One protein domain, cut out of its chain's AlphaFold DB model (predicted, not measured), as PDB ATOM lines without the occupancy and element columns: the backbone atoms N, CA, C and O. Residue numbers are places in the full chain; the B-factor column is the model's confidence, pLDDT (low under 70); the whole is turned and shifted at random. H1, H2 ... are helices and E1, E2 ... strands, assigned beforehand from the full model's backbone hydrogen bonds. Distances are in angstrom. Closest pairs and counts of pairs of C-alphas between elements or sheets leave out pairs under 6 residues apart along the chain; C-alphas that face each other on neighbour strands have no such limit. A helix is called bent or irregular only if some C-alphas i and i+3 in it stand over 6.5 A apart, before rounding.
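Overview. This is residues 43 to 238 of the 242 residues of an uncharacterized protein of Ramazzottius varieornatus (UniProt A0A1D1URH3). Two separate pairs of parallel strands, E1 with E2 and E3 with E4, run roughly the same way in a broken row, with a gap between E1 and E3; H1 packs over E1 and E2 and H7 over E3 and E4, the two helices touching each other at a steep tilt, while the long H4 covers the other face of E3 and E4. H5 and H6 lie far out among long loops, past the ends of the strands. The printed part has 196 residues with seven named helices and four named strands, in the order E1 H1 E2 H2 E3 H3 H4 E4 H5 H6 H7; the class is mixed, helices and strands, though under half of the residues are in named elements. The whole is compact and rounded, with a radius of gyration of the C-alphas of 17.5 A and spans of 46 by 38 by 36 A.

Along the chain. Residues 43 to 65 hold no named element. E1, residues 66 to 70, begins at C-alpha 66 at (1.065, 151.599, 75.746) and measures 13.7 A. H1, residues 75 to 87, is 18.7 A long, and E2, residues 90 to 94, is 13.7 A. H2, residues 97 to 105, measures 13.8 A and is irregular, with C-alphas 98 and 101 7.2 A apart. E3, residues 124 to 128, is 13.2 A, and H3, residues 132 to 135, is 5.3 A. H4, residues 141 to 164, runs 34.8 A from C-alpha 141 at (23.614, 178.830, 74.624); it has a kink of 30 degrees near residue 158 and is irregular, with C-alphas 160 and 163 7.3 A apart. E4, residues 167 to 171, is 13.4 A. H5, residues 187 to 196, is 15.6 A and is neither bent nor irregular, but only just: C-alphas 188 and 191 are 6.2 A apart. H6, residues 208 to 212, is 6.3 A. H7, residues 230 to 237, is 10.7 A and ends at C-alpha 237 at (10.493, 152.302, 80.715).

Arrangement. E1 and E2 are parallel neighbours at 19 degrees, with N 67 and O 90 within hydrogen-bond range at 2.8 A. E1, H1 and E2 form a strand-helix-strand unit, two parallel neighbour strands with a helix between them in the chain, and its crossover is right-handed. The closest C-alphas of H1 and E2 are those of Cys 85 and Val 91, 6.7 A apart. H1 and H7 touch at a steep tilt of 65 degrees, the same way, closest at the C-alphas of Val 80 and Gly 230, 4.7 A. The closest C-alphas of E3 and H7 are those of Val 124 and Ala 237, 6.0 A. E3 and E4 are parallel at 21 degrees, with N 125 and O 167 at 2.8 A; with H3 and H4 they form a second right-handed unit. The closest C-alphas of H4 and E4 are those of Ser 158 and Val 168, 4.8 A. H4 touches H3 with residues 143 to 151 alone, closest at the C-alphas of Gly 148 and Ala 133, 4.4 A. E1 and E3 are apart, as are H4 and H7; H2, H5 and H6 touch no helix. Every O i to N i+4 pair is within hydrogen-bond range in H1, H6 and H7, against 3 of 5 in H2, 18 of 20 in H4 and 2 of 6 in H5, where 3 of 7 O i to N i+3 pairs are; H3 is too short for an O i to N i+4 pair.

Size, cuts and confidence. The two C-alphas farthest apart, of Ala 59 and Cys 191, are 49.9 A apart. The printed part has no cut. The links H2 to E3, E4 to H5, H5 to H6 and H6 to H7 are long. The mean pLDDT of the printed part is 79.2; 46 residues are under 70, among them residues 103 to 117 and 183 to 208.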
ATOM      1  N   LYS A  43      14.788 160.366  55.189       80.88
ATOM      2  CA  LYS A  43      14.769 159.843  53.816       80.88
ATOM      3  C   LYS A  43      15.778 160.537  52.895       80.88
ATOM      4  O   LYS A  43      16.271 159.881  51.978       80.88
ATOM      5  N   ASP A  44      16.083 161.804  53.177       82.38
ATOM      6  CA  ASP A  44      16.937 162.668  52.363       82.38
ATOM      7  C   ASP A  44      18.401 162.644  52.829       82.38
ATOM      8  O   ASP A  44      19.231 163.342  52.255       82.38
ATOM      9  N   MET A  45      18.734 161.844  53.853       82.75
ATOM     10  CA  MET A  45      20.112 161.639  54.302       82.75
ATOM     11  C   MET A  45      20.875 160.685  53.367       82.75
ATOM     12  O   MET A  45      20.389 159.589  53.064       82.75
ATOM     13  N   ILE A  46      22.108 161.034  52.975       83.94
ATOM     14  CA  ILE A  46      22.998 160.181  52.158       83.94
ATOM     15  C   ILE A  46      23.302 158.881  52.902       83.94
ATOM     16  O   ILE A  46      23.191 157.785  52.346       83.94
ATOM     17  N   VAL A  47      23.700 158.999  54.170       83.19
ATOM     18  CA  VAL A  47      23.902 157.857  55.063       83.19
ATOM     19  C   VAL A  47      22.764 157.840  56.068       83.19
ATOM     20  O   VAL A  47      22.707 158.681  56.965       83.19
ATOM     21  N   LYS A  48      21.864 156.866  55.929       85.19
ATOM     22  CA  LYS A  48      20.737 156.705  56.851       85.19
ATOM     23  C   LYS A  48      21.208 156.187  58.219       85.19
ATOM     24  O   LYS A  48      22.036 155.263  58.243       85.19
ATOM     25  N   PRO A  49      20.679 156.733  59.330       85.50
ATOM     26  CA  PRO A  49      20.906 156.203  60.671       85.50
ATOM     27  C   PRO A  49      20.534 154.721  60.770       85.50
ATOM     28  O   PRO A  49      19.635 154.239  60.080       85.50
ATOM     29  N   ILE A  50      21.213 153.975  61.643       86.81
ATOM     30  CA  ILE A  50      20.862 152.573  61.908       86.81
ATOM     31  C   ILE A  50      19.786 152.537  62.998       86.81
ATOM     32  O   ILE A  50      20.108 152.829  64.150       86.81
ATOM     33  N   PRO A  51      18.534 152.135  62.703       81.19
ATOM     34  CA  PRO A  51      17.424 152.356  63.629       81.19
ATOM     35  C   PRO A  51      17.343 151.307  64.752       81.19
ATOM     36  O   PRO A  51      16.910 151.610  65.864       81.19
ATOM     37  N   TYR A  52      17.842 150.090  64.515       86.31
ATOM     38  CA  TYR A  52      18.018 149.051  65.533       86.31
ATOM     39  C   TYR A  52      19.190 148.127  65.177       86.31
ATOM     40  O   TYR A  52      19.588 148.016  64.017       86.31
ATOM     41  N   SER A  53      19.749 147.454  66.184       87.19
ATOM     42  CA  SER A  53      20.787 146.444  65.966       87.19
ATOM     43  C   SER A  53      20.149 145.104  65.587       87.19
ATOM     44  O   SER A  53      19.262 144.649  66.311       87.19
ATOM     45  N   PRO A  54      20.633 144.391  64.551       84.44
ATOM     46  CA  PRO A  54      20.144 143.046  64.225       84.44
ATOM     47  C   PRO A  54      20.437 142.020  65.334       84.44
ATOM     48  O   PRO A  54      19.899 140.916  65.323       84.44
ATOM     49  N   PHE A  55      21.297 142.371  66.294       88.56
ATOM     50  CA  PHE A  55      21.610 141.547  67.459       88.56
ATOM     51  C   PHE A  55      20.731 141.860  68.672       88.56
ATOM     52  O   PHE A  55      20.849 141.171  69.688       88.56
ATOM     53  N   TYR A  56      19.870 142.880  68.593       91.94
ATOM     54  CA  TYR A  56      18.922 143.175  69.656       91.94
ATOM     55  C   TYR A  56      17.923 142.023  69.785       91.94
ATOM     56  O   TYR A  56      17.255 141.648  68.820       91.94
ATOM     57  N   LYS A  57      17.831 141.442  70.984       94.62
ATOM     58  CA  LYS A  57      16.905 140.351  71.294       94.62
ATOM     59  C   LYS A  57      15.890 140.854  72.316       94.62
ATOM     60  O   LYS A  57      16.275 141.005  73.477       94.62
ATOM     61  N   PRO A  58      14.637 141.121  71.909       94.25
ATOM     62  CA  PRO A  58      13.625 141.569  72.847       94.25
ATOM     63  C   PRO A  58      13.308 140.475  73.864       94.25
ATOM     64  O   PRO A  58      13.369 139.282  73.556       94.25
ATOM     65  N   ALA A  59      12.953 140.892  75.075       95.88
ATOM     66  CA  ALA A  59      12.597 139.989  76.169       95.88
ATOM     67  C   ALA A  59      11.151 140.190  76.653       95.88
ATOM     68  O   ALA A  59      10.767 139.649  77.689       95.88
ATOM     69  N   GLY A  60      10.349 140.964  75.915       95.56
ATOM     70  CA  GLY A  60       8.972 141.281  76.284       95.56
ATOM     71  C   GLY A  60       8.890 142.221  77.488       95.56
ATOM     72  O   GLY A  60       7.932 142.161  78.259       95.56
ATOM     73  N   LYS A  61       9.899 143.079  77.682       96.62
ATOM     74  CA  LYS A  61      10.050 143.942  78.869       96.62
ATOM     75  C   LYS A  61       8.923 144.961  79.028       96.62
ATOM     76  O   LYS A  61       8.735 145.495  80.121       96.62
ATOM     77  N   LEU A  62       8.193 145.238  77.951       95.50
ATOM     78  CA  LEU A  62       7.150 146.254  77.895       95.50
ATOM     79  C   LEU A  62       5.776 145.661  77.517       95.50
ATOM     80  O   LEU A  62       4.844 146.407  77.214       95.50
ATOM     81  N   LEU A  63       5.616 144.332  77.571       92.50
ATOM     82  CA  LEU A  63       4.353 143.659  77.255       92.50
ATOM     83  C   LEU A  63       3.171 144.247  78.043       92.50
ATOM     84  O   LEU A  63       3.231 144.437  79.260       92.50
ATOM     85  N   GLY A  64       2.077 144.524  77.329       86.12
ATOM     86  CA  GLY A  64       0.847 145.079  77.904       86.12
ATOM     87  C   GLY A  64       0.915 146.568  78.265       86.12
ATOM     88  O   GLY A  64      -0.034 147.088  78.857       86.12
ATOM     89  N   LYS A  65       2.010 147.263  77.935       89.25
ATOM     90  CA  LYS A  65       2.113 148.724  78.044       89.25
ATOM     91  C   LYS A  65       1.613 149.404  76.763       89.25
ATOM     92  O   LYS A  65       1.482 148.780  75.713       89.25
ATOM     93  N   VAL A  66       1.348 150.702  76.873       89.06
ATOM     94  CA  VAL A  66       1.065 151.599  75.746       89.06
ATOM     95  C   VAL A  66       2.025 152.776  75.858       89.06
ATOM     96  O   VAL A  66       2.206 153.303  76.957       89.06
ATOM     97  N   ALA A  67       2.642 153.177  74.753       89.62
ATOM     98  CA  ALA A  67       3.598 154.274  74.703       89.62
ATOM     99  C   ALA A  67       3.125 155.388  73.765       89.62
ATOM    100  O   ALA A  67       2.587 155.124  72.692       89.62
ATOM    101  N   LEU A  68       3.375 156.634  74.166       88.12
ATOM    102  CA  LEU A  68       3.308 157.808  73.301       88.12
ATOM    103  C   LEU A  68       4.723 158.370  73.157       88.12
ATOM    104  O   LEU A  68       5.382 158.619  74.165       88.12
ATOM    105  N   ILE A  69       5.167 158.584  71.921       88.19
ATOM    106  CA  ILE A  69       6.485 159.136  71.597       88.19
ATOM    107  C   ILE A  69       6.290 160.398  70.758       88.19
ATOM    108  O   ILE A  69       5.696 160.351  69.684       88.19
ATOM    109  N   THR A  70       6.793 161.529  71.244       84.50
ATOM    110  CA  THR A  70       6.875 162.777  70.470       84.50
ATOM    111  C   THR A  70       8.186 162.814  69.686       84.50
ATOM    112  O   THR A  70       9.223 162.477  70.260       84.50
ATOM    113  N   GLY A  71       8.155 163.231  68.419       80.81
ATOM    114  CA  GLY A  71       9.313 163.175  67.515       80.81
ATOM    115  C   GLY A  71       9.750 161.737  67.224       80.81
ATOM    116  O   GLY A  71      10.939 161.433  67.224       80.81
ATOM    117  N   GLY A  72       8.785 160.816  67.128       82.81
ATOM    118  CA  GLY A  72       9.035 159.387  66.903       82.81
ATOM    119  C   GLY A  72       9.201 158.996  65.432       82.81
ATOM    120  O   GLY A  72       9.449 157.834  65.145       82.81
ATOM    121  N   ASP A  73       9.026 159.936  64.514       80.69
ATOM    122  CA  ASP A  73       9.102 159.775  63.058       80.69
ATOM    123  C   ASP A  73      10.524 159.478  62.551       80.69
ATOM    124  O   ASP A  73      10.680 158.729  61.588       80.69
ATOM    125  N   SER A  74      11.551 160.004  63.224       82.12
ATOM    126  CA  SER A  74      12.944 159.922  62.784       82.12
ATOM    127  C   SER A  74      13.940 159.859  63.953       82.12
ATOM    128  O   SER A  74      13.595 160.019  65.132       82.12
ATOM    129  N   GLY A  75      15.208 159.570  63.647       88.25
ATOM    130  CA  GLY A  75      16.313 159.691  64.596       88.25
ATOM    131  C   GLY A  75      16.125 158.894  65.899       88.25
ATOM    132  O   GLY A  75      15.819 157.702  65.900       88.25
ATOM    133  N   ILE A  76      16.350 159.549  67.047       90.06
ATOM    134  CA  ILE A  76      16.277 158.891  68.365       90.06
ATOM    135  C   ILE A  76      14.870 158.355  68.624       90.06
ATOM    136  O   ILE A  76      14.729 157.208  69.045       90.06
ATOM    137  N   GLY A  77      13.837 159.164  68.376       88.75
ATOM    138  CA  GLY A  77      12.459 158.766  68.638       88.75
ATOM    139  C   GLY A  77      12.044 157.569  67.789       88.75
ATOM    140  O   GLY A  77      11.399 156.661  68.314       88.75
ATOM    141  N   TRP A  78      12.505 157.503  66.535       89.25
ATOM    142  CA  TRP A  78      12.303 156.336  65.680       89.25
ATOM    143  C   TRP A  78      12.972 155.076  66.234       89.25
ATOM    144  O   TRP A  78      12.341 154.021  66.335       89.25
ATOM    145  N   SER A  79      14.222 155.180  66.697       91.75
ATOM    146  CA  SER A  79      14.883 154.042  67.344       91.75
ATOM    147  C   SER A  79      14.132 153.577  68.595       91.75
ATOM    148  O   SER A  79      13.944 152.373  68.787       91.75
ATOM    149  N   VAL A  80      13.650 154.505  69.425       94.25
ATOM    150  CA  VAL A  80      12.846 154.180  70.613       94.25
ATOM    151  C   VAL A  80      11.541 153.494  70.221       94.25
ATOM    152  O   VAL A  80      11.200 152.477  70.822       94.25
ATOM    153  N   ALA A  81      10.847 153.992  69.195       90.31
ATOM    154  CA  ALA A  81       9.614 153.393  68.697       90.31
ATOM    155  C   ALA A  81       9.831 151.939  68.261       90.31
ATOM    156  O   ALA A  81       9.086 151.063  68.699       90.31
ATOM    157  N   ILE A  82      10.893 151.655  67.495       90.25
ATOM    158  CA  ILE A  82      11.226 150.279  67.099       90.25
ATOM    159  C   ILE A  82      11.516 149.408  68.320       90.25
ATOM    160  O   ILE A  82      10.949 148.324  68.439       90.25
ATOM    161  N   HIS A  83      12.381 149.853  69.235       94.00
ATOM    162  CA  HIS A  83      12.730 149.049  70.409       94.00
ATOM    163  C   HIS A  83      11.512 148.792  71.300       94.00
ATOM    164  O   HIS A  83      11.365 147.693  71.830       94.00
ATOM    165  N   TYR A  84      10.603 149.760  71.419       94.12
ATOM    166  CA  TYR A  84       9.336 149.561  72.110       94.12
ATOM    167  C   TYR A  84       8.467 148.551  71.371       94.12
ATOM    168  O   TYR A  84       8.072 147.574  71.987       94.12
ATOM    169  N   CYS A  85       8.239 148.683  70.065       90.69
ATOM    170  CA  CYS A  85       7.475 147.686  69.310       90.69
ATOM    171  C   CYS A  85       8.061 146.269  69.445       90.69
ATOM    172  O   CYS A  85       7.310 145.311  69.623       90.69
ATOM    173  N   LEU A  86       9.392 146.128  69.427       91.75
ATOM    174  CA  LEU A  86      10.070 144.844  69.633       91.75
ATOM    175  C   LEU A  86       9.826 144.266  71.037       91.75
ATOM    176  O   LEU A  86       9.716 143.052  71.183       91.75
ATOM    177  N   GLU A  87       9.717 145.109  72.065       94.56
ATOM    178  CA  GLU A  87       9.446 144.696  73.451       94.56
ATOM    179  C   GLU A  87       7.953 144.482  73.761       94.56
ATOM    180  O   GLU A  87       7.610 144.088  74.882       94.56
ATOM    181  N   GLY A  88       7.070 144.715  72.780       88.12
ATOM    182  CA  GLY A  88       5.652 144.359  72.817       88.12
ATOM    183  C   GLY A  88       4.570 145.433  73.062       88.12
ATOM    184  O   GLY A  88       3.410 145.079  72.850       88.12
ATOM    185  N   PRO A  89       4.813 146.680  73.517       85.31
ATOM    186  CA  PRO A  89       3.755 147.675  73.697       85.31
ATOM    187  C   PRO A  89       3.126 148.144  72.387       85.31
ATOM    188  O   PRO A  89       3.773 148.184  71.341       85.31
ATOM    189  N   ASP A  90       1.883 148.622  72.488       84.75
ATOM    190  CA  ASP A  90       1.295 149.494  71.470       84.75
ATOM    191  C   ASP A  90       2.001 150.862  71.506       84.75
ATOM    192  O   ASP A  90       2.184 151.440  72.582       84.75
ATOM    193  N   VAL A  91       2.377 151.402  70.344       83.25
ATOM    194  CA  VAL A  91       3.128 152.663  70.224       83.25
ATOM    195  C   VAL A  91       2.350 153.662  69.371       83.25
ATOM    196  O   VAL A  91       2.012 153.387  68.221       83.25
ATOM    197  N   ALA A  92       2.106 154.847  69.928       80.44
ATOM    198  CA  ALA A  92       1.602 156.016  69.222       80.44
ATOM    199  C   ALA A  92       2.727 157.041  69.032       80.44
ATOM    200  O   ALA A  92       3.486 157.317  69.963       80.44
ATOM    201  N   ILE A  93       2.804 157.631  67.839       79.00
ATOM    202  CA  ILE A  93       3.799 158.649  67.488       79.00
ATOM    203  C   ILE A  93       3.099 159.981  67.235       79.00
ATOM    204  O   ILE A  93       2.068 160.029  66.565       79.00
ATOM    205  N   ALA A  94       3.662 161.052  67.784       75.75
ATOM    206  CA  ALA A  94       3.294 162.426  67.482       75.75
ATOM    207  C   ALA A  94       4.490 163.126  66.824       75.75
ATOM    208  O   ALA A  94       5.561 163.189  67.423       75.75
ATOM    209  N   CYS A  95       4.304 163.650  65.618       74.44
ATOM    210  CA  CYS A  95       5.309 164.364  64.826       74.44
ATOM    211  C   CYS A  95       4.675 165.603  64.180       74.44
ATOM    212  O   CYS A  95       3.451 165.785  64.259       74.44
ATOM    213  N   LEU A  96       5.484 166.461  63.558       69.75
ATOM    214  CA  LEU A  96       4.963 167.594  62.799       69.75
ATOM    215  C   LEU A  96       4.353 167.130  61.459       69.75
ATOM    216  O   LEU A  96       4.730 166.070  60.948       69.75
ATOM    217  N   PRO A  97       3.402 167.887  60.871       70.19
ATOM    218  CA  PRO A  97       2.815 167.559  59.569       70.19
ATOM    219  C   PRO A  97       3.854 167.346  58.460       70.19
ATOM    220  O   PRO A  97       3.680 166.475  57.613       70.19
ATOM    221  N   GLU A  98       4.944 168.111  58.486       73.88
ATOM    222  CA  GLU A  98       6.037 168.057  57.512       73.88
ATOM    223  C   GLU A  98       6.853 166.753  57.605       73.88
ATOM    224  O   GLU A  98       7.420 166.309  56.611       73.88
ATOM    225  N   GLU A  99       6.867 166.110  58.776       72.25
ATOM    226  CA  GLU A  99       7.606 164.869  59.068       72.25
ATOM    227  C   GLU A  99       6.744 163.609  58.849       72.25
ATOM    228  O   GLU A  99       7.212 162.477  58.995       72.25
ATOM    229  N   MET A 100       5.467 163.771  58.472       69.44
ATOM    230  CA  MET A 100       4.541 162.646  58.298       69.44
ATOM    231  C   MET A 100       4.974 161.662  57.208       69.44
ATOM    232  O   MET A 100       4.612 160.488  57.275       69.44
ATOM    233  N   GLU A 101       5.744 162.106  56.215       71.00
ATOM    234  CA  GLU A 101       6.279 161.213  55.185       71.00
ATOM    235  C   GLU A 101       7.341 160.254  55.735       71.00
ATOM    236  O   GLU A 101       7.330 159.081  55.363       71.00
ATOM    237  N   ASP A 102       8.201 160.705  56.653       71.00
ATOM    238  CA  ASP A 102       9.159 159.828  57.336       71.00
ATOM    239  C   ASP A 102       8.410 158.857  58.260       71.00
ATOM    240  O   ASP A 102       8.640 157.645  58.219       71.00
ATOM    241  N   ALA A 103       7.402 159.351  58.986       65.62
ATOM    242  CA  ALA A 103       6.537 158.509  59.810       65.62
ATOM    243  C   ALA A 103       5.795 157.426  58.995       65.62
ATOM    244  O   ALA A 103       5.603 156.312  59.483       65.62
ATOM    245  N   ALA A 104       5.384 157.734  57.758       59.75
ATOM    246  CA  ALA A 104       4.646 156.827  56.875       59.75
ATOM    247  C   ALA A 104       5.543 155.892  56.042       59.75
ATOM    248  O   ALA A 104       5.143 154.768  55.736       59.75
ATOM    249  N   GLY A 105       6.740 156.341  55.651       55.97
ATOM    250  CA  GLY A 105       7.697 155.572  54.844       55.97
ATOM    251  C   GLY A 105       8.419 154.475  55.628       55.97
ATOM    252  O   GLY A 105       8.984 153.537  55.055       55.97
ATOM    253  N   ASN A 106       8.368 154.556  56.951       60.62
ATOM    254  CA  ASN A 106       8.942 153.584  57.851       60.62
ATOM    255  C   ASN A 106       8.129 152.275  57.859       60.62
ATOM    256  O   ASN A 106       7.108 152.138  58.520       60.62
ATOM    257  N   SER A 107       8.621 151.272  57.124       43.44
ATOM    258  CA  SER A 107       7.994 149.955  56.868       43.44
ATOM    259  C   SER A 107       7.618 149.078  58.085       43.44
ATOM    260  O   SER A 107       7.145 147.955  57.900       43.44
ATOM    261  N   THR A 108       7.804 149.549  59.323       49.03
ATOM    262  CA  THR A 108       7.401 148.803  60.528       49.03
ATOM    263  C   THR A 108       5.962 149.182  60.893       49.03
ATOM    264  O   THR A 108       5.698 150.361  61.109       49.03
ATOM    265  N   PRO A 109       5.017 148.228  60.980       43.22
ATOM    266  CA  PRO A 109       3.630 148.540  61.303       43.22
ATOM    267  C   PRO A 109       3.515 149.060  62.741       43.22
ATOM    268  O   PRO A 109       3.540 148.292  63.702       43.22
ATOM    269  N   LEU A 110       3.373 150.377  62.885       49.53
ATOM    270  CA  LEU A 110       3.031 151.029  64.143       49.53
ATOM    271  C   LEU A 110       1.522 150.883  64.393       49.53
ATOM    272  O   LEU A 110       0.694 151.375  63.625       49.53
ATOM    273  N   SER A 111       1.146 150.208  65.478       41.91
ATOM    274  CA  SER A 111      -0.245 150.110  65.946       41.91
ATOM    275  C   SER A 111      -0.634 151.404  66.674       41.91
ATOM    276  O   SER A 111      -0.585 151.501  67.898       41.91
ATOM    277  N   GLY A 112      -0.995 152.443  65.919       39.16
ATOM    278  CA  GLY A 112      -1.405 153.729  66.482       39.16
ATOM    279  C   GLY A 112      -2.848 153.714  66.993       39.16
ATOM    280  O   GLY A 112      -3.759 154.147  66.290       39.16
ATOM    281  N   ARG A 113      -3.091 153.267  68.231       32.88
ATOM    282  CA  ARG A 113      -4.335 153.601  68.952       32.88
ATOM    283  C   ARG A 113      -4.104 154.851  69.795       32.88
ATOM    284  O   ARG A 113      -3.447 154.799  70.830       32.88
ATOM    285  N   SER A 114      -4.664 155.979  69.355       38.88
ATOM    286  CA  SER A 114      -4.637 157.236  70.110       38.88
ATOM    287  C   SER A 114      -5.453 157.091  71.397       38.88
ATOM    288  O   SER A 114      -6.683 157.035  71.374       38.88
ATOM    289  N   ALA A 115      -4.763 156.978  72.529       36.53
ATOM    290  CA  ALA A 115      -5.374 157.022  73.848       36.53
ATOM    291  C   ALA A 115      -4.366 157.555  74.873       36.53
ATOM    292  O   ALA A 115      -3.752 156.789  75.613       36.53
ATOM    293  N   VAL A 116      -4.234 158.882  74.969       39.81
ATOM    294  CA  VAL A 116      -3.630 159.505  76.157       39.81
ATOM    295  C   VAL A 116      -4.644 159.396  77.295       39.81
ATOM    296  O   VAL A 116      -5.474 160.274  77.519       39.81
ATOM    297  N   LYS A 117      -4.638 158.251  77.982       53.59
ATOM    298  CA  LYS A 117      -5.307 158.097  79.278       53.59
ATOM    299  C   LYS A 117      -4.504 158.851  80.342       53.59
ATOM    300  O   LYS A 117      -3.298 159.031  80.209       53.59
ATOM    301  N   GLN A 118      -5.171 159.262  81.421       72.44
ATOM    302  CA  GLN A 118      -4.488 159.776  82.610       72.44
ATOM    303  C   GLN A 118      -3.468 158.746  83.118       72.44
ATOM    304  O   GLN A 118      -3.805 157.565  83.241       72.44
ATOM    305  N   MET A 119      -2.250 159.208  83.419       82.62
ATOM    306  CA  MET A 119      -1.187 158.369  83.969       82.62
ATOM    307  C   MET A 119      -1.595 157.771  85.319       82.62
ATOM    308  O   MET A 119      -2.213 158.435  86.156       82.62
ATOM    309  N   LYS A 120      -1.223 156.515  85.538       88.56
ATOM    310  CA  LYS A 120      -1.497 155.720  86.734       88.56
ATOM    311  C   LYS A 120      -0.196 155.334  87.433       88.56
ATOM    312  O   LYS A 120       0.904 155.520  86.922       88.56
ATOM    313  N   ARG A 121      -0.329 154.760  88.628       89.69
ATOM    314  CA  ARG A 121       0.801 154.200  89.374       89.69
ATOM    315  C   ARG A 121       1.562 153.186  88.517       89.69
ATOM    316  O   ARG A 121       0.949 152.293  87.938       89.69
ATOM    317  N   SER A 122       2.889 153.259  88.543       90.88
ATOM    318  CA  SER A 122       3.833 152.477  87.727       90.88
ATOM    319  C   SER A 122       3.932 152.895  86.255       90.88
ATOM    320  O   SER A 122       4.577 152.187  85.477       90.88
ATOM    321  N   ASP A 123       3.320 154.016  85.865       94.25
ATOM    322  CA  ASP A 123       3.618 154.652  84.582       94.25
ATOM    323  C   ASP A 123       4.939 155.426  84.659       94.25
ATOM    324  O   ASP A 123       5.479 155.703  85.738       94.25
ATOM    325  N   VAL A 124       5.484 155.747  83.489       95.81
ATOM    326  CA  VAL A 124       6.837 156.282  83.348       95.81
ATOM    327  C   VAL A 124       6.829 157.447  82.367       95.81
ATOM    328  O   VAL A 124       6.225 157.359  81.302       95.81
ATOM    329  N   VAL A 125       7.529 158.522  82.722       94.62
ATOM    330  CA  VAL A 125       7.918 159.603  81.814       94.62
ATOM    331  C   VAL A 125       9.418 159.505  81.562       94.62
ATOM    332  O   VAL A 125      10.203 159.368  82.504       94.62
ATOM    333  N   ILE A 126       9.822 159.598  80.298       97.25
ATOM    334  CA  ILE A 126      11.231 159.689  79.913       97.25
ATOM    335  C   ILE A 126      11.390 160.917  79.031       97.25
ATOM    336  O   ILE A 126      10.774 160.998  77.972       97.25
ATOM    337  N   ASN A 127      12.224 161.853  79.469       94.31
ATOM    338  CA  ASN A 127      12.575 163.031  78.690       94.31
ATOM    339  C   ASN A 127      13.901 162.799  77.957       94.31
ATOM    340  O   ASN A 127      14.841 162.227  78.510       94.31
ATOM    341  N   THR A 128      14.007 163.285  76.728       93.00
ATOM    342  CA  THR A 128      15.296 163.373  76.034       93.00
ATOM    343  C   THR A 128      15.914 164.725  76.375       93.00
ATOM    344  O   THR A 128      15.345 165.754  76.036       93.00
ATOM    345  N   ALA A 129      17.022 164.705  77.110       93.62
ATOM    346  CA  ALA A 129      17.875 165.860  77.365       93.62
ATOM    347  C   ALA A 129      19.051 165.853  76.366       93.62
ATOM    348  O   ALA A 129      18.955 165.292  75.276       93.62
ATOM    349  N   SER A 130      20.206 166.395  76.760       91.81
ATOM    350  CA  SER A 130      21.408 166.430  75.928       91.81
ATOM    351  C   SER A 130      22.671 166.546  76.769       91.81
ATOM    352  O   SER A 130      22.661 167.144  77.848       91.81
ATOM    353  N   ILE A 131      23.801 166.055  76.252       90.75
ATOM    354  CA  ILE A 131      25.125 166.387  76.795       90.75
ATOM    355  C   ILE A 131      25.366 167.908  76.828       90.75
ATOM    356  O   ILE A 131      26.117 168.390  77.679       90.75
ATOM    357  N   GLY A 132      24.680 168.669  75.961       85.69
ATOM    358  CA  GLY A 132      24.694 170.133  75.942       85.69
ATOM    359  C   GLY A 132      24.268 170.767  77.269       85.69
ATOM    360  O   GLY A 132      24.848 171.775  77.661       85.69
ATOM    361  N   ALA A 133      23.369 170.129  78.029       89.12
ATOM    362  CA  ALA A 133      22.970 170.590  79.364       89.12
ATOM    363  C   ALA A 133      24.119 170.564  80.390       89.12
ATOM    364  O   ALA A 133      24.087 171.289  81.381       89.12
ATOM    365  N   TYR A 134      25.116 169.698  80.181       92.19
ATOM    366  CA  TYR A 134      26.181 169.427  81.150       92.19
ATOM    367  C   TYR A 134      27.525 170.020  80.737       92.19
ATOM    368  O   TYR A 134      28.286 170.478  81.586       92.19
ATOM    369  N   ARG A 135      27.841 169.980  79.440       87.38
ATOM    370  CA  ARG A 135      29.092 170.526  78.897       87.38
ATOM    371  C   ARG A 135      28.956 171.976  78.447       87.38
ATOM    372  O   ARG A 135      29.959 172.686  78.417       87.38
ATOM    373  N   GLY A 136      27.742 172.400  78.092       78.06
ATOM    374  CA  GLY A 136      27.535 173.586  77.272       78.06
ATOM    375  C   GLY A 136      28.076 173.392  75.854       78.06
ATOM    376  O   GLY A 136      28.870 172.490  75.577       78.06
ATOM    377  N   SER A 137      27.650 174.253  74.936       69.38
ATOM    378  CA  SER A 137      28.150 174.253  73.565       69.38
ATOM    379  C   SER A 137      28.399 175.677  73.080       69.38
ATOM    380  O   SER A 137      27.550 176.564  73.220       69.38
ATOM    381  N   LYS A 138      29.593 175.920  72.530       68.44
ATOM    382  CA  LYS A 138      29.967 177.238  72.009       68.44
ATOM    383  C   LYS A 138      29.072 177.552  70.807       68.44
ATOM    384  O   LYS A 138      29.122 176.844  69.813       68.44
ATOM    385  N   GLY A 139      28.277 178.616  70.907       67.88
ATOM    386  CA  GLY A 139      27.345 179.025  69.848       67.88
ATOM    387  C   GLY A 139      25.933 178.437  69.950       67.88
ATOM    388  O   GLY A 139      25.130 178.730  69.080       67.88
ATOM    389  N   ALA A 140      25.611 177.670  71.000       70.88
ATOM    390  CA  ALA A 140      24.262 177.137  71.241       70.88
ATOM    391  C   ALA A 140      23.872 177.275  72.726       70.88
ATOM    392  O   ALA A 140      23.623 176.294  73.436       70.88
ATOM    393  N   ALA A 141      23.911 178.513  73.226       76.75
ATOM    394  CA  ALA A 141      23.614 178.830  74.624       76.75
ATOM    395  C   ALA A 141      22.125 178.646  74.959       76.75
ATOM    396  O   ALA A 141      21.801 178.126  76.020       76.75
ATOM    397  N   ASP A 142      21.243 179.019  74.037       76.25
ATOM    398  CA  ASP A 142      19.796 178.797  74.073       76.25
ATOM    399  C   ASP A 142      19.441 177.305  74.114       76.25
ATOM    400  O   ASP A 142      18.681 176.892  74.988       76.25
ATOM    401  N   TYR A 143      20.078 176.477  73.279       75.50
ATOM    402  CA  TYR A 143      19.936 175.014  73.355       75.50
ATOM    403  C   TYR A 143      20.430 174.461  74.680       75.50
ATOM    404  O   TYR A 143      19.735 173.726  75.368       75.50
ATOM    405  N   SER A 144      21.650 174.829  75.070       82.25
ATOM    406  CA  SER A 144      22.232 174.331  76.318       82.25
ATOM    407  C   SER A 144      21.355 174.722  77.516       82.25
ATOM    408  O   SER A 144      21.202 173.935  78.450       82.25
ATOM    409  N   ALA A 145      20.726 175.903  77.467       86.06
ATOM    410  CA  ALA A 145      19.762 176.358  78.459       86.06
ATOM    411  C   ALA A 145      18.445 175.566  78.420       86.06
ATOM    412  O   ALA A 145      17.979 175.151  79.482       86.06
ATOM    413  N   SER A 146      17.857 175.309  77.243       82.31
ATOM    414  CA  SER A 146      16.633 174.501  77.129       82.31
ATOM    415  C   SER A 146      16.860 173.070  77.611       82.31
ATOM    416  O   SER A 146      16.065 172.540  78.381       82.31
ATOM    417  N   GLU A 147      17.993 172.472  77.255       88.38
ATOM    418  CA  GLU A 147      18.384 171.134  77.697       88.38
ATOM    419  C   GLU A 147      18.667 171.100  79.209       88.38
ATOM    420  O   GLU A 147      18.278 170.163  79.911       88.38
ATOM    421  N   GLY A 148      19.266 172.163  79.756       90.06
ATOM    422  CA  GLY A 148      19.382 172.366  81.202       90.06
ATOM    423  C   GLY A 148      18.019 172.452  81.895       90.06
ATOM    424  O   GLY A 148      17.821 171.855  82.960       90.06
ATOM    425  N   ALA A 149      17.050 173.128  81.272       91.31
ATOM    426  CA  ALA A 149      15.680 173.204  81.762       91.31
ATOM    427  C   ALA A 149      14.991 171.832  81.735       91.31
ATOM    428  O   ALA A 149      14.334 171.484  82.713       91.31
ATOM    429  N   VAL A 150      15.201 171.011  80.699       89.56
ATOM    430  CA  VAL A 150      14.696 169.623  80.649       89.56
ATOM    431  C   VAL A 150      15.257 168.791  81.805       89.56
ATOM    432  O   VAL A 150      14.509 168.067  82.470       89.56
ATOM    433  N   VAL A 151      16.554 168.915  82.110       96.44
ATOM    434  CA  VAL A 151      17.172 168.216  83.250       96.44
ATOM    435  C   VAL A 151      16.548 168.662  84.577       96.44
ATOM    436  O   VAL A 151      16.175 167.821  85.400       96.44
ATOM    437  N   ALA A 152      16.401 169.970  84.793       97.00
ATOM    438  CA  ALA A 152      15.790 170.507  86.007       97.00
ATOM    439  C   ALA A 152      14.310 170.107  86.136       97.00
ATOM    440  O   ALA A 152      13.875 169.672  87.205       97.00
ATOM    441  N   PHE A 153      13.560 170.177  85.036       94.44
ATOM    442  CA  PHE A 153      12.159 169.779  84.954       94.44
ATOM    443  C   PHE A 153      11.979 168.300  85.286       94.44
ATOM    444  O   PHE A 153      11.138 167.962  86.111       94.44
ATOM    445  N   THR A 154      12.819 167.426  84.727       95.62
ATOM    446  CA  THR A 154      12.818 165.983  85.023       95.62
ATOM    447  C   THR A 154      12.971 165.735  86.522       95.62
ATOM    448  O   THR A 154      12.177 165.006  87.114       95.62
ATOM    449  N   ARG A 155      13.953 166.387  87.159       97.19
ATOM    450  CA  ARG A 155      14.195 166.258  88.604       97.19
ATOM    451  C   ARG A 155      13.000 166.746  89.417       97.19
ATOM    452  O   ARG A 155      12.514 166.010  90.272       97.19
ATOM    453  N   SER A 156      12.490 167.941  89.125       95.50
ATOM    454  CA  SER A 156      11.340 168.494  89.846       95.50
ATOM    455  C   SER A 156      10.083 167.642  89.669       95.50
ATOM    456  O   SER A 156       9.364 167.400  90.635       95.50
ATOM    457  N   LEU A 157       9.812 167.175  88.449       92.50
ATOM    458  CA  LEU A 157       8.632 166.375  88.149       92.50
ATOM    459  C   LEU A 157       8.718 164.988  88.796       92.50
ATOM    460  O   LEU A 157       7.703 164.493  89.278       92.50
ATOM    461  N   SER A 158       9.917 164.397  88.883       95.56
ATOM    462  CA  SER A 158      10.125 163.125  89.587       95.56
ATOM    463  C   SER A 158       9.690 163.207  91.054       95.56
ATOM    464  O   SER A 158       8.905 162.375  91.506       95.56
ATOM    465  N   SER A 159      10.085 164.269  91.764       95.69
ATOM    466  CA  SER A 159       9.677 164.507  93.152       95.69
ATOM    467  C   SER A 159       8.174 164.753  93.279       95.69
ATOM    468  O   SER A 159       7.553 164.283  94.225       95.69
ATOM    469  N   ASN A 160       7.565 165.439  92.310       92.62
ATOM    470  CA  ASN A 160       6.132 165.750  92.342       92.62
ATOM    471  C   ASN A 160       5.239 164.530  92.064       92.62
ATOM    472  O   ASN A 160       4.057 164.534  92.410       92.62
ATOM    473  N   LEU A 161       5.772 163.507  91.393       92.50
ATOM    474  CA  LEU A 161       5.004 162.350  90.936       92.50
ATOM    475  C   LEU A 161       5.338 161.046  91.676       92.50
ATOM    476  O   LEU A 161       4.603 160.065  91.520       92.50
ATOM    477  N   VAL A 162       6.370 161.037  92.527       95.25
ATOM    478  CA  VAL A 162       6.789 159.839  93.274       95.25
ATOM    479  C   VAL A 162       5.685 159.285  94.178       95.25
ATOM    480  O   VAL A 162       5.492 158.073  94.230       95.25
ATOM    481  N   GLU A 163       4.884 160.144  94.819       94.31
ATOM    482  CA  GLU A 163       3.769 159.709  95.678       94.31
ATOM    483  C   GLU A 163       2.642 159.039  94.880       94.31
ATOM    484  O   GLU A 163       1.964 158.136  95.369       94.31
ATOM    485  N   LYS A 164       2.488 159.414  93.602       91.75
ATOM    486  CA  LYS A 164       1.590 158.738  92.653       91.75
ATOM    487  C   LYS A 164       2.202 157.446  92.099       91.75
ATOM    488  O   LYS A 164       1.538 156.722  91.360       91.75
ATOM    489  N   GLY A 165       3.455 157.152  92.454       94.19
ATOM    490  CA  GLY A 165       4.262 156.042  91.960       94.19
ATOM    491  C   GLY A 165       4.523 156.107  90.461       94.19
ATOM    492  O   GLY A 165       4.584 155.061  89.823       94.19
ATOM    493  N   ILE A 166       4.622 157.312  89.895       94.75
ATOM    494  CA  ILE A 166       5.024 157.533  88.503       94.75
ATOM    495  C   ILE A 166       6.506 157.899  88.501       94.75
ATOM    496  O   ILE A 166       6.930 158.799  89.228       94.75
ATOM    497  N   ARG A 167       7.296 157.203  87.681       97.19
ATOM    498  CA  ARG A 167       8.736 157.461  87.553       97.19
ATOM    499  C   ARG A 167       8.985 158.493  86.460       97.19
ATOM    500  O   ARG A 167       8.312 158.485  85.435       97.19
ATOM    501  N   VAL A 168       9.967 159.364  86.668       97.06
ATOM    502  CA  VAL A 168      10.365 160.383  85.690       97.06
ATOM    503  C   VAL A 168      11.880 160.365  85.575       97.06
ATOM    504  O   VAL A 168      12.572 160.605  86.561       97.06
ATOM    505  N   ASN A 169      12.385 160.074  84.381       98.25
ATOM    506  CA  ASN A 169      13.815 159.995  84.093       98.25
ATOM    507  C   ASN A 169      14.164 160.784  82.831       98.25
ATOM    508  O   ASN A 169      13.281 161.192  82.078       98.25
ATOM    509  N   ALA A 170      15.458 160.986  82.592       96.50
ATOM    510  CA  ALA A 170      15.940 161.569  81.351       96.50
ATOM    511  C   ALA A 170      17.128 160.791  80.788       96.50
ATOM    512  O   ALA A 170      17.969 160.297  81.540       96.50
ATOM    513  N   VAL A 171      17.206 160.731  79.462       97.06
ATOM    514  CA  VAL A 171      18.379 160.263  78.715       97.06
ATOM    515  C   VAL A 171      19.085 161.495  78.163       97.06
ATOM    516  O   VAL A 171      18.424 162.367  77.615       97.06
ATOM    517  N   ALA A 172      20.407 161.591  78.314       95.06
ATOM    518  CA  ALA A 172      21.206 162.706  77.799       95.06
ATOM    519  C   ALA A 172      22.165 162.198  76.711       95.06
ATOM    520  O   ALA A 172      23.264 161.736  77.034       95.06
ATOM    521  N   PRO A 173      21.760 162.235  75.432       93.06
ATOM    522  CA  PRO A 173      22.582 161.770  74.329       93.06
ATOM    523  C   PRO A 173      23.863 162.590  74.165       93.06
ATOM    524  O   PRO A 173      23.892 163.798  74.413       93.06
ATOM    525  N   GLY A 174      24.916 161.911  73.711       89.88
ATOM    526  CA  GLY A 174      26.083 162.545  73.102       89.88
ATOM    527  C   GLY A 174      25.839 162.868  71.620       89.88
ATOM    528  O   GLY A 174      24.686 162.952  71.193       89.88
ATOM    529  N   PRO A 175      26.901 163.020  70.810       87.94
ATOM    530  CA  PRO A 175      26.744 163.243  69.380       87.94
ATOM    531  C   PRO A 175      26.168 161.993  68.704       87.94
ATOM    532  O   PRO A 175      26.840 160.965  68.632       87.94
ATOM    533  N   LEU A 176      24.929 162.083  68.218       87.06
ATOM    534  CA  LEU A 176      24.245 161.024  67.469       87.06
ATOM    535  C   LEU A 176      23.941 161.451  66.044       87.06
ATOM    536  O   LEU A 176      23.595 162.610  65.811       87.06
ATOM    537  N   TRP A 177      24.050 160.508  65.114       88.38
ATOM    538  CA  TRP A 177      23.709 160.741  63.718       88.38
ATOM    539  C   TRP A 177      22.189 160.711  63.511       88.38
ATOM    540  O   TRP A 177      21.559 159.662  63.622       88.38
ATOM    541  N   THR A 178      21.596 161.879  63.256       84.06
ATOM    542  CA  THR A 178      20.148 162.076  63.074       84.06
ATOM    543  C   THR A 178      19.890 163.158  62.014       84.06
ATOM    544  O   THR A 178      20.808 163.927  61.709       84.06
ATOM    545  N   PRO A 179      18.654 163.299  61.498       80.19
ATOM    546  CA  PRO A 179      18.316 164.355  60.531       80.19
ATOM    547  C   PRO A 179      18.500 165.784  61.062       80.19
ATOM    548  O   PRO A 179      18.657 166.727  60.287       80.19
ATOM    549  N   LEU A 180      18.562 165.949  62.388       78.12
ATOM    550  CA  LEU A 180      18.862 167.223  63.045       78.12
ATOM    551  C   LEU A 180      20.255 167.766  62.678       78.12
ATOM    552  O   LEU A 180      20.503 168.964  62.791       78.12
ATOM    553  N   ILE A 181      21.178 166.889  62.268       77.25
ATOM    554  CA  ILE A 181      22.571 167.251  61.996       77.25
ATOM    555  C   ILE A 181      22.742 167.909  60.615       77.25
ATOM    556  O   ILE A 181      23.301 169.008  60.575       77.25
ATOM    557  N   PRO A 182      22.272 167.321  59.493       73.12
ATOM    558  CA  PRO A 182      22.394 167.957  58.182       73.12
ATOM    559  C   PRO A 182      21.351 169.058  57.900       73.12
ATOM    560  O   PRO A 182      21.611 169.879  57.020       73.12
ATOM    561  N   GLY A 183      20.198 169.090  58.586       67.62
ATOM    562  CA  GLY A 183      19.088 170.019  58.298       67.62
ATOM    563  C   GLY A 183      19.256 171.433  58.846       67.62
ATOM    564  O   GLY A 183      19.449 171.590  60.046       67.62
ATOM    565  N   ARG A 184      19.129 172.463  57.995       66.31
ATOM    566  CA  ARG A 184      19.321 173.882  58.358       66.31
ATOM    567  C   ARG A 184      18.081 174.750  58.175       66.31
ATOM    568  O   ARG A 184      17.246 174.496  57.316       66.31
ATOM    569  N   TYR A 185      18.038 175.889  58.861       56.03
ATOM    570  CA  TYR A 185      17.091 176.954  58.517       56.03
ATOM    571  C   TYR A 185      17.540 177.737  57.269       56.03
ATOM    572  O   TYR A 185      18.727 178.063  57.150       56.03
ATOM    573  N   PRO A 186      16.619 178.111  56.360       52.69
ATOM    574  CA  PRO A 186      16.916 179.036  55.270       52.69
ATOM    575  C   PRO A 186      17.539 180.335  55.801       52.69
ATOM    576  O   PRO A 186      17.091 180.885  56.810       52.69
ATOM    577  N   GLN A 187      18.552 180.850  55.099       47.84
ATOM    578  CA  GLN A 187      19.353 182.013  55.515       47.84
ATOM    579  C   GLN A 187      18.510 183.284  55.761       47.84
ATOM    580  O   GLN A 187      18.915 184.161  56.517       47.84
ATOM    581  N   GLU A 188      17.316 183.361  55.172       46.25
ATOM    582  CA  GLU A 188      16.367 184.472  55.319       46.25
ATOM    583  C   GLU A 188      15.600 184.449  56.656       46.25
ATOM    584  O   GLU A 188      15.362 185.508  57.238       46.25
ATOM    585  N   LEU A 189      15.282 183.267  57.208       48.19
ATOM    586  CA  LEU A 189      14.648 183.148  58.534       48.19
ATOM    587  C   LEU A 189      15.637 183.421  59.676       48.19
ATOM    588  O   LEU A 189      15.230 183.871  60.745       48.19
ATOM    589  N   PHE A 190      16.932 183.221  59.427       45.69
ATOM    590  CA  PHE A 190      18.025 183.415  60.385       45.69
ATOM    591  C   PHE A 190      18.005 184.803  61.048       45.69
ATOM    592  O   PHE A 190      18.194 184.934  62.258       45.69
ATOM    593  N   CYS A 191      17.719 185.851  60.270       40.44
ATOM    594  CA  CYS A 191      17.632 187.222  60.775       40.44
ATOM    595  C   CYS A 191      16.357 187.491  61.593       40.44
ATOM    596  O   CYS A 191      16.383 188.333  62.489       40.44
ATOM    597  N   GLN A 192      15.252 186.785  61.332       39.34
ATOM    598  CA  GLN A 192      14.008 186.940  62.095       39.34
ATOM    599  C   GLN A 192      14.034 186.166  63.417       39.34
ATOM    600  O   GLN A 192      13.492 186.647  64.412       39.34
ATOM    601  N   THR A 193      14.698 185.008  63.479       44.88
ATOM    602  CA  THR A 193      14.748 184.195  64.709       44.88
ATOM    603  C   THR A 193      15.735 184.723  65.757       44.88
ATOM    604  O   THR A 193      15.573 184.458  66.948       44.88
ATOM    605  N   LEU A 194      16.685 185.572  65.344       44.53
ATOM    606  CA  LEU A 194      17.519 186.384  66.240       44.53
ATOM    607  C   LEU A 194      16.701 187.356  67.112       44.53
ATOM    608  O   LEU A 194      17.120 187.676  68.222       44.53
ATOM    609  N   LEU A 195      15.528 187.800  66.642       38.94
ATOM    610  CA  LEU A 195      14.635 188.699  67.386       38.94
ATOM    611  C   LEU A 195      13.684 187.959  68.339       38.94
ATOM    612  O   LEU A 195      13.202 188.561  69.294       38.94
ATOM    613  N   THR A 196      13.417 186.669  68.106       40.41
ATOM    614  CA  THR A 196      12.512 185.858  68.941       40.41
ATOM    615  C   THR A 196      13.236 184.983  69.962       40.41
ATOM    616  O   THR A 196      12.581 184.407  70.825       40.41
ATOM    617  N   GLY A 197      14.572 184.909  69.918       40.25
ATOM    618  CA  GLY A 197      15.404 184.341  70.987       40.25
ATOM    619  C   GLY A 197      15.317 182.822  71.178       40.25
ATOM    620  O   GLY A 197      15.815 182.325  72.182       40.25
ATOM    621  N   VAL A 198      14.691 182.087  70.249       41.28
ATOM    622  CA  VAL A 198      14.399 180.645  70.401       41.28
ATOM    623  C   VAL A 198      15.192 179.751  69.429       41.28
ATOM    624  O   VAL A 198      15.209 178.540  69.614       41.28
ATOM    625  N   CYS A 199      15.888 180.292  68.417       42.31
ATOM    626  CA  CYS A 199      16.542 179.447  67.404       42.31
ATOM    627  C   CYS A 199      17.878 179.991  66.865       42.31
ATOM    628  O   CYS A 199      18.043 180.221  65.670       42.31
ATOM    629  N   LEU A 200      18.861 180.193  67.740       41.41
ATOM    630  CA  LEU A 200      20.265 180.421  67.357       41.41
ATOM    631  C   LEU A 200      21.075 179.106  67.304       41.41
ATOM    632  O   LEU A 200      22.245 179.097  66.930       41.41
ATOM    633  N   ILE A 201      20.424 177.991  67.639       48.09
ATOM    634  CA  ILE A 201      21.009 176.690  67.987       48.09
ATOM    635  C   ILE A 201      21.655 175.964  66.804       48.09
ATOM    636  O   ILE A 201      22.735 175.398  66.944       48.09
ATOM    637  N   LEU A 202      21.001 175.943  65.644       45.53
ATOM    638  CA  LEU A 202      21.399 175.072  64.520       45.53
ATOM    639  C   LEU A 202      22.187 175.815  63.440       45.53
ATOM    640  O   LEU A 202      23.080 175.269  62.798       45.53
ATOM    641  N   ALA A 203      21.951 177.118  63.379       42.62
ATOM    642  CA  ALA A 203      22.674 178.129  62.633       42.62
ATOM    643  C   ALA A 203      24.212 177.987  62.623       42.62
ATOM    644  O   ALA A 203      24.846 178.157  61.582       42.62
ATOM    645  N   ALA A 204      24.825 177.713  63.780       42.66
ATOM    646  CA  ALA A 204      26.281 177.741  63.940       42.66
ATOM    647  C   ALA A 204      26.975 176.389  63.674       42.66
ATOM    648  O   ALA A 204      28.201 176.352  63.542       42.66
ATOM    649  N   PHE A 205      26.227 175.281  63.580       49.47
ATOM    650  CA  PHE A 205      26.794 173.924  63.532       49.47
ATOM    651  C   PHE A 205      26.916 173.320  62.127       49.47
ATOM    652  O   PHE A 205      27.528 172.269  61.974       49.47
ATOM    653  N   GLN A 206      26.407 173.982  61.089       59.12
ATOM    654  CA  GLN A 206      26.017 173.288  59.853       59.12
ATOM    655  C   GLN A 206      26.821 173.701  58.613       59.12
ATOM    656  O   GLN A 206      26.296 173.863  57.506       59.12
ATOM    657  N   THR A 207      28.139 173.848  58.763       66.12
ATOM    658  CA  THR A 207      29.017 173.719  57.593       66.12
ATOM    659  C   THR A 207      29.148 172.236  57.243       66.12
ATOM    660  O   THR A 207      29.102 171.370  58.111       66.12
ATOM    661  N   ALA A 208      29.343 171.933  55.959       67.88
ATOM    662  CA  ALA A 208      29.546 170.556  55.488       67.88
ATOM    663  C   ALA A 208      30.761 169.917  56.184       67.88
ATOM    664  O   ALA A 208      30.780 168.725  56.463       67.88
ATOM    665  N   GLU A 209      31.761 170.747  56.485       72.62
ATOM    666  CA  GLU A 209      32.976 170.373  57.201       72.62
ATOM    667  C   GLU A 209      32.687 169.997  58.660       72.62
ATOM    668  O   GLU A 209      33.181 168.975  59.129       72.62
ATOM    669  N   ASN A 210      31.843 170.765  59.362       75.50
ATOM    670  CA  ASN A 210      31.446 170.443  60.733       75.50
ATOM    671  C   ASN A 210      30.622 169.150  60.795       75.50
ATOM    672  O   ASN A 210      30.839 168.344  61.696       75.50
ATOM    673  N   VAL A 211      29.732 168.924  59.819       75.62
ATOM    674  CA  VAL A 211      28.964 167.672  59.693       75.62
ATOM    675  C   VAL A 211      29.904 166.478  59.492       75.62
ATOM    676  O   VAL A 211      29.772 165.475  60.187       75.62
ATOM    677  N   ALA A 212      30.917 166.609  58.629       78.94
ATOM    678  CA  ALA A 212      31.903 165.550  58.395       78.94
ATOM    679  C   ALA A 212      32.784 165.238  59.625       78.94
ATOM    680  O   ALA A 212      33.266 164.118  59.783       78.94
ATOM    681  N   GLN A 213      33.010 166.222  60.503       81.31
ATOM    682  CA  GLN A 213      33.795 166.068  61.738       81.31
ATOM    683  C   GLN A 213      32.937 165.760  62.976       81.31
ATOM    684  O   GLN A 213      33.457 165.672  64.094       81.31
ATOM    685  N   TYR A 214      31.628 165.593  62.806       82.62
ATOM    686  CA  TYR A 214      30.702 165.428  63.915       82.62
ATOM    687  C   TYR A 214      31.013 164.164  64.738       82.62
ATOM    688  O   TYR A 214      31.161 163.066  64.203       82.62
ATOM    689  N   GLY A 215      31.143 164.320  66.059       84.06
ATOM    690  CA  GLY A 215      31.468 163.238  66.998       84.06
ATOM    691  C   GLY A 215      32.947 162.828  67.066       84.06
ATOM    692  O   GLY A 215      33.295 161.944  67.853       84.06
ATOM    693  N   MET A 216      33.842 163.462  66.299       86.31
ATOM    694  CA  MET A 216      35.287 163.158  66.318       86.31
ATOM    695  C   MET A 216      36.008 163.685  67.571       86.31
ATOM    696  O   MET A 216      37.098 163.228  67.936       86.31
ATOM    697  N   ASP A 217      35.396 164.631  68.273       84.69
ATOM    698  CA  ASP A 217      35.857 165.156  69.555       84.69
ATOM    699  C   ASP A 217      35.586 164.182  70.718       84.69
ATOM    700  O   ASP A 217      36.322 164.179  71.710       84.69
ATOM    701  N   ALA A 218      34.597 163.292  70.581       86.50
ATOM    702  CA  ALA A 218      34.281 162.280  71.581       86.50
ATOM    703  C   ALA A 218      35.428 161.256  71.754       86.50
ATOM    704  O   ALA A 218      36.162 160.967  70.804       86.50
ATOM    705  N   PRO A 219      35.584 160.637  72.943       90.31
ATOM    706  CA  PRO A 219      36.603 159.607  73.165       90.31
ATOM    707  C   PRO A 219      36.521 158.420  72.196       90.31
ATOM    708  O   PRO A 219      37.553 157.873  71.827       90.31
ATOM    709  N   MET A 220      35.312 158.054  71.750       87.81
ATOM    710  CA  MET A 220      35.086 156.957  70.797       87.81
ATOM    711  C   MET A 220      35.381 157.328  69.334       87.81
ATOM    712  O   MET A 220      35.317 156.449  68.480       87.81
ATOM    713  N   LYS A 221      35.718 158.595  69.038       88.88
ATOM    714  CA  LYS A 221      36.121 159.077  67.700       88.88
ATOM    715  C   LYS A 221      35.127 158.747  66.582       88.88
ATOM    716  O   LYS A 221      35.516 158.465  65.454       88.88
ATOM    717  N   ARG A 222      33.839 158.778  66.917       86.81
ATOM    718  CA  ARG A 222      32.715 158.640  65.993       86.81
ATOM    719  C   ARG A 222      31.454 159.217  66.635       86.81
ATOM    720  O   ARG A 222      31.359 159.205  67.869       86.81
ATOM    721  N   PRO A 223      30.468 159.650  65.838       88.06
ATOM    722  CA  PRO A 223      29.121 159.802  66.355       88.06
ATOM    723  C   PRO A 223      28.546 158.424  66.722       88.06
ATOM    724  O   PRO A 223      28.948 157.385  66.183       88.06
ATOM    725  N   GLY A 224      27.625 158.418  67.677       89.12
ATOM    726  CA  GLY A 224      26.810 157.245  67.959       89.12
ATOM    727  C   GLY A 224      25.710 157.064  66.916       89.12
ATOM    728  O   GLY A 224      25.269 158.021  66.275       89.12
ATOM    729  N   GLU A 225      25.255 155.829  66.773       89.81
ATOM    730  CA  GLU A 225      24.077 155.471  65.988       89.81
ATOM    731  C   GLU A 225      22.828 155.500  66.873       89.81
ATOM    732  O   GLU A 225      22.887 155.228  68.075       89.81
ATOM    733  N   ILE A 226      21.668 155.789  66.286       89.94
ATOM    734  CA  ILE A 226      20.412 155.875  67.048       89.94
ATOM    735  C   ILE A 226      20.042 154.537  67.713       89.94
ATOM    736  O   ILE A 226      19.528 154.541  68.832       89.94
ATOM    737  N   CYS A 227      20.396 153.397  67.099       89.75
ATOM    738  CA  CYS A 227      20.194 152.066  67.677       89.75
ATOM    739  C   CYS A 227      20.917 151.840  69.009       89.75
ATOM    740  O   CYS A 227      20.515 150.961  69.772       89.75
ATOM    741  N   GLU A 228      21.961 152.615  69.308       92.94
ATOM    742  CA  GLU A 228      22.708 152.507  70.562       92.94
ATOM    743  C   GLU A 228      21.933 153.121  71.743       92.94
ATOM    744  O   GLU A 228      22.237 152.814  72.896       92.94
ATOM    745  N   LEU A 229      20.907 153.947  71.482       93.25
ATOM    746  CA  LEU A 229      20.079 154.558  72.523       93.25
ATOM    747  C   LEU A 229      18.800 153.803  72.858       93.25
ATOM    748  O   LEU A 229      18.394 153.832  74.020       93.25
ATOM    749  N   GLY A 230      18.163 153.142  71.891       93.25
ATOM    750  CA  GLY A 230      16.906 152.419  72.115       93.25
ATOM    751  C   GLY A 230      16.881 151.558  73.395       93.25
ATOM    752  O   GLY A 230      15.948 151.700  74.193       93.25
ATOM    753  N   PRO A 231      17.928 150.757  73.691       95.88
ATOM    754  CA  PRO A 231      17.994 149.955  74.915       95.88
ATOM    755  C   PRO A 231      17.959 150.767  76.221       95.88
ATOM    756  O   PRO A 231      17.432 150.285  77.225       95.88
ATOM    757  N   ALA A 232      18.482 151.998  76.236       97.12
ATOM    758  CA  ALA A 232      18.435 152.863  77.417       97.12
ATOM    759  C   ALA A 232      16.997 153.295  77.741       97.12
ATOM    760  O   ALA A 232      16.600 153.303  78.907       97.12
ATOM    761  N   TYR A 233      16.190 153.588  76.717       97.38
ATOM    762  CA  TYR A 233      14.769 153.896  76.894       97.38
ATOM    763  C   TYR A 233      13.985 152.665  77.343       97.38
ATOM    764  O   TYR A 233      13.170 152.776  78.255       97.38
ATOM    765  N   VAL A 234      14.274 151.483  76.784       97.44
ATOM    766  CA  VAL A 234      13.669 150.220  77.243       97.44
ATOM    767  C   VAL A 234      13.956 149.985  78.725       97.44
ATOM    768  O   VAL A 234      13.027 149.712  79.480       97.44
ATOM    769  N   PHE A 235      15.210 150.148  79.159       98.19
ATOM    770  CA  PHE A 235      15.590 150.012  80.567       98.19
ATOM    771  C   PHE A 235      14.816 150.982  81.465       98.19
ATOM    772  O   PHE A 235      14.262 150.579  82.488       98.19
ATOM    773  N   LEU A 236      14.747 152.260  81.083       97.94
ATOM    774  CA  LEU A 236      14.049 153.273  81.870       97.94
ATOM    775  C   LEU A 236      12.529 153.072  81.884       97.94
ATOM    776  O   LEU A 236      11.903 153.392  82.891       97.94
ATOM    777  N   ALA A 237      11.934 152.537  80.817       96.56
ATOM    778  CA  ALA A 237      10.493 152.302  80.715       96.56
ATOM    779  C   ALA A 237      10.039 151.003  81.393       96.56
ATOM    780  O   ALA A 237       8.893 150.911  81.840       96.56
ATOM    781  N   SER A 238      10.917 150.004  81.475       96.88
ATOM    782  CA  SER A 238      10.600 148.699  82.048       96.88
ATOM    783  C   SER A 238      10.673 148.701  83.578       96.88
ATOM    784  O   SER A 238      11.081 149.667  84.229       96.88
TER     785      SER A 238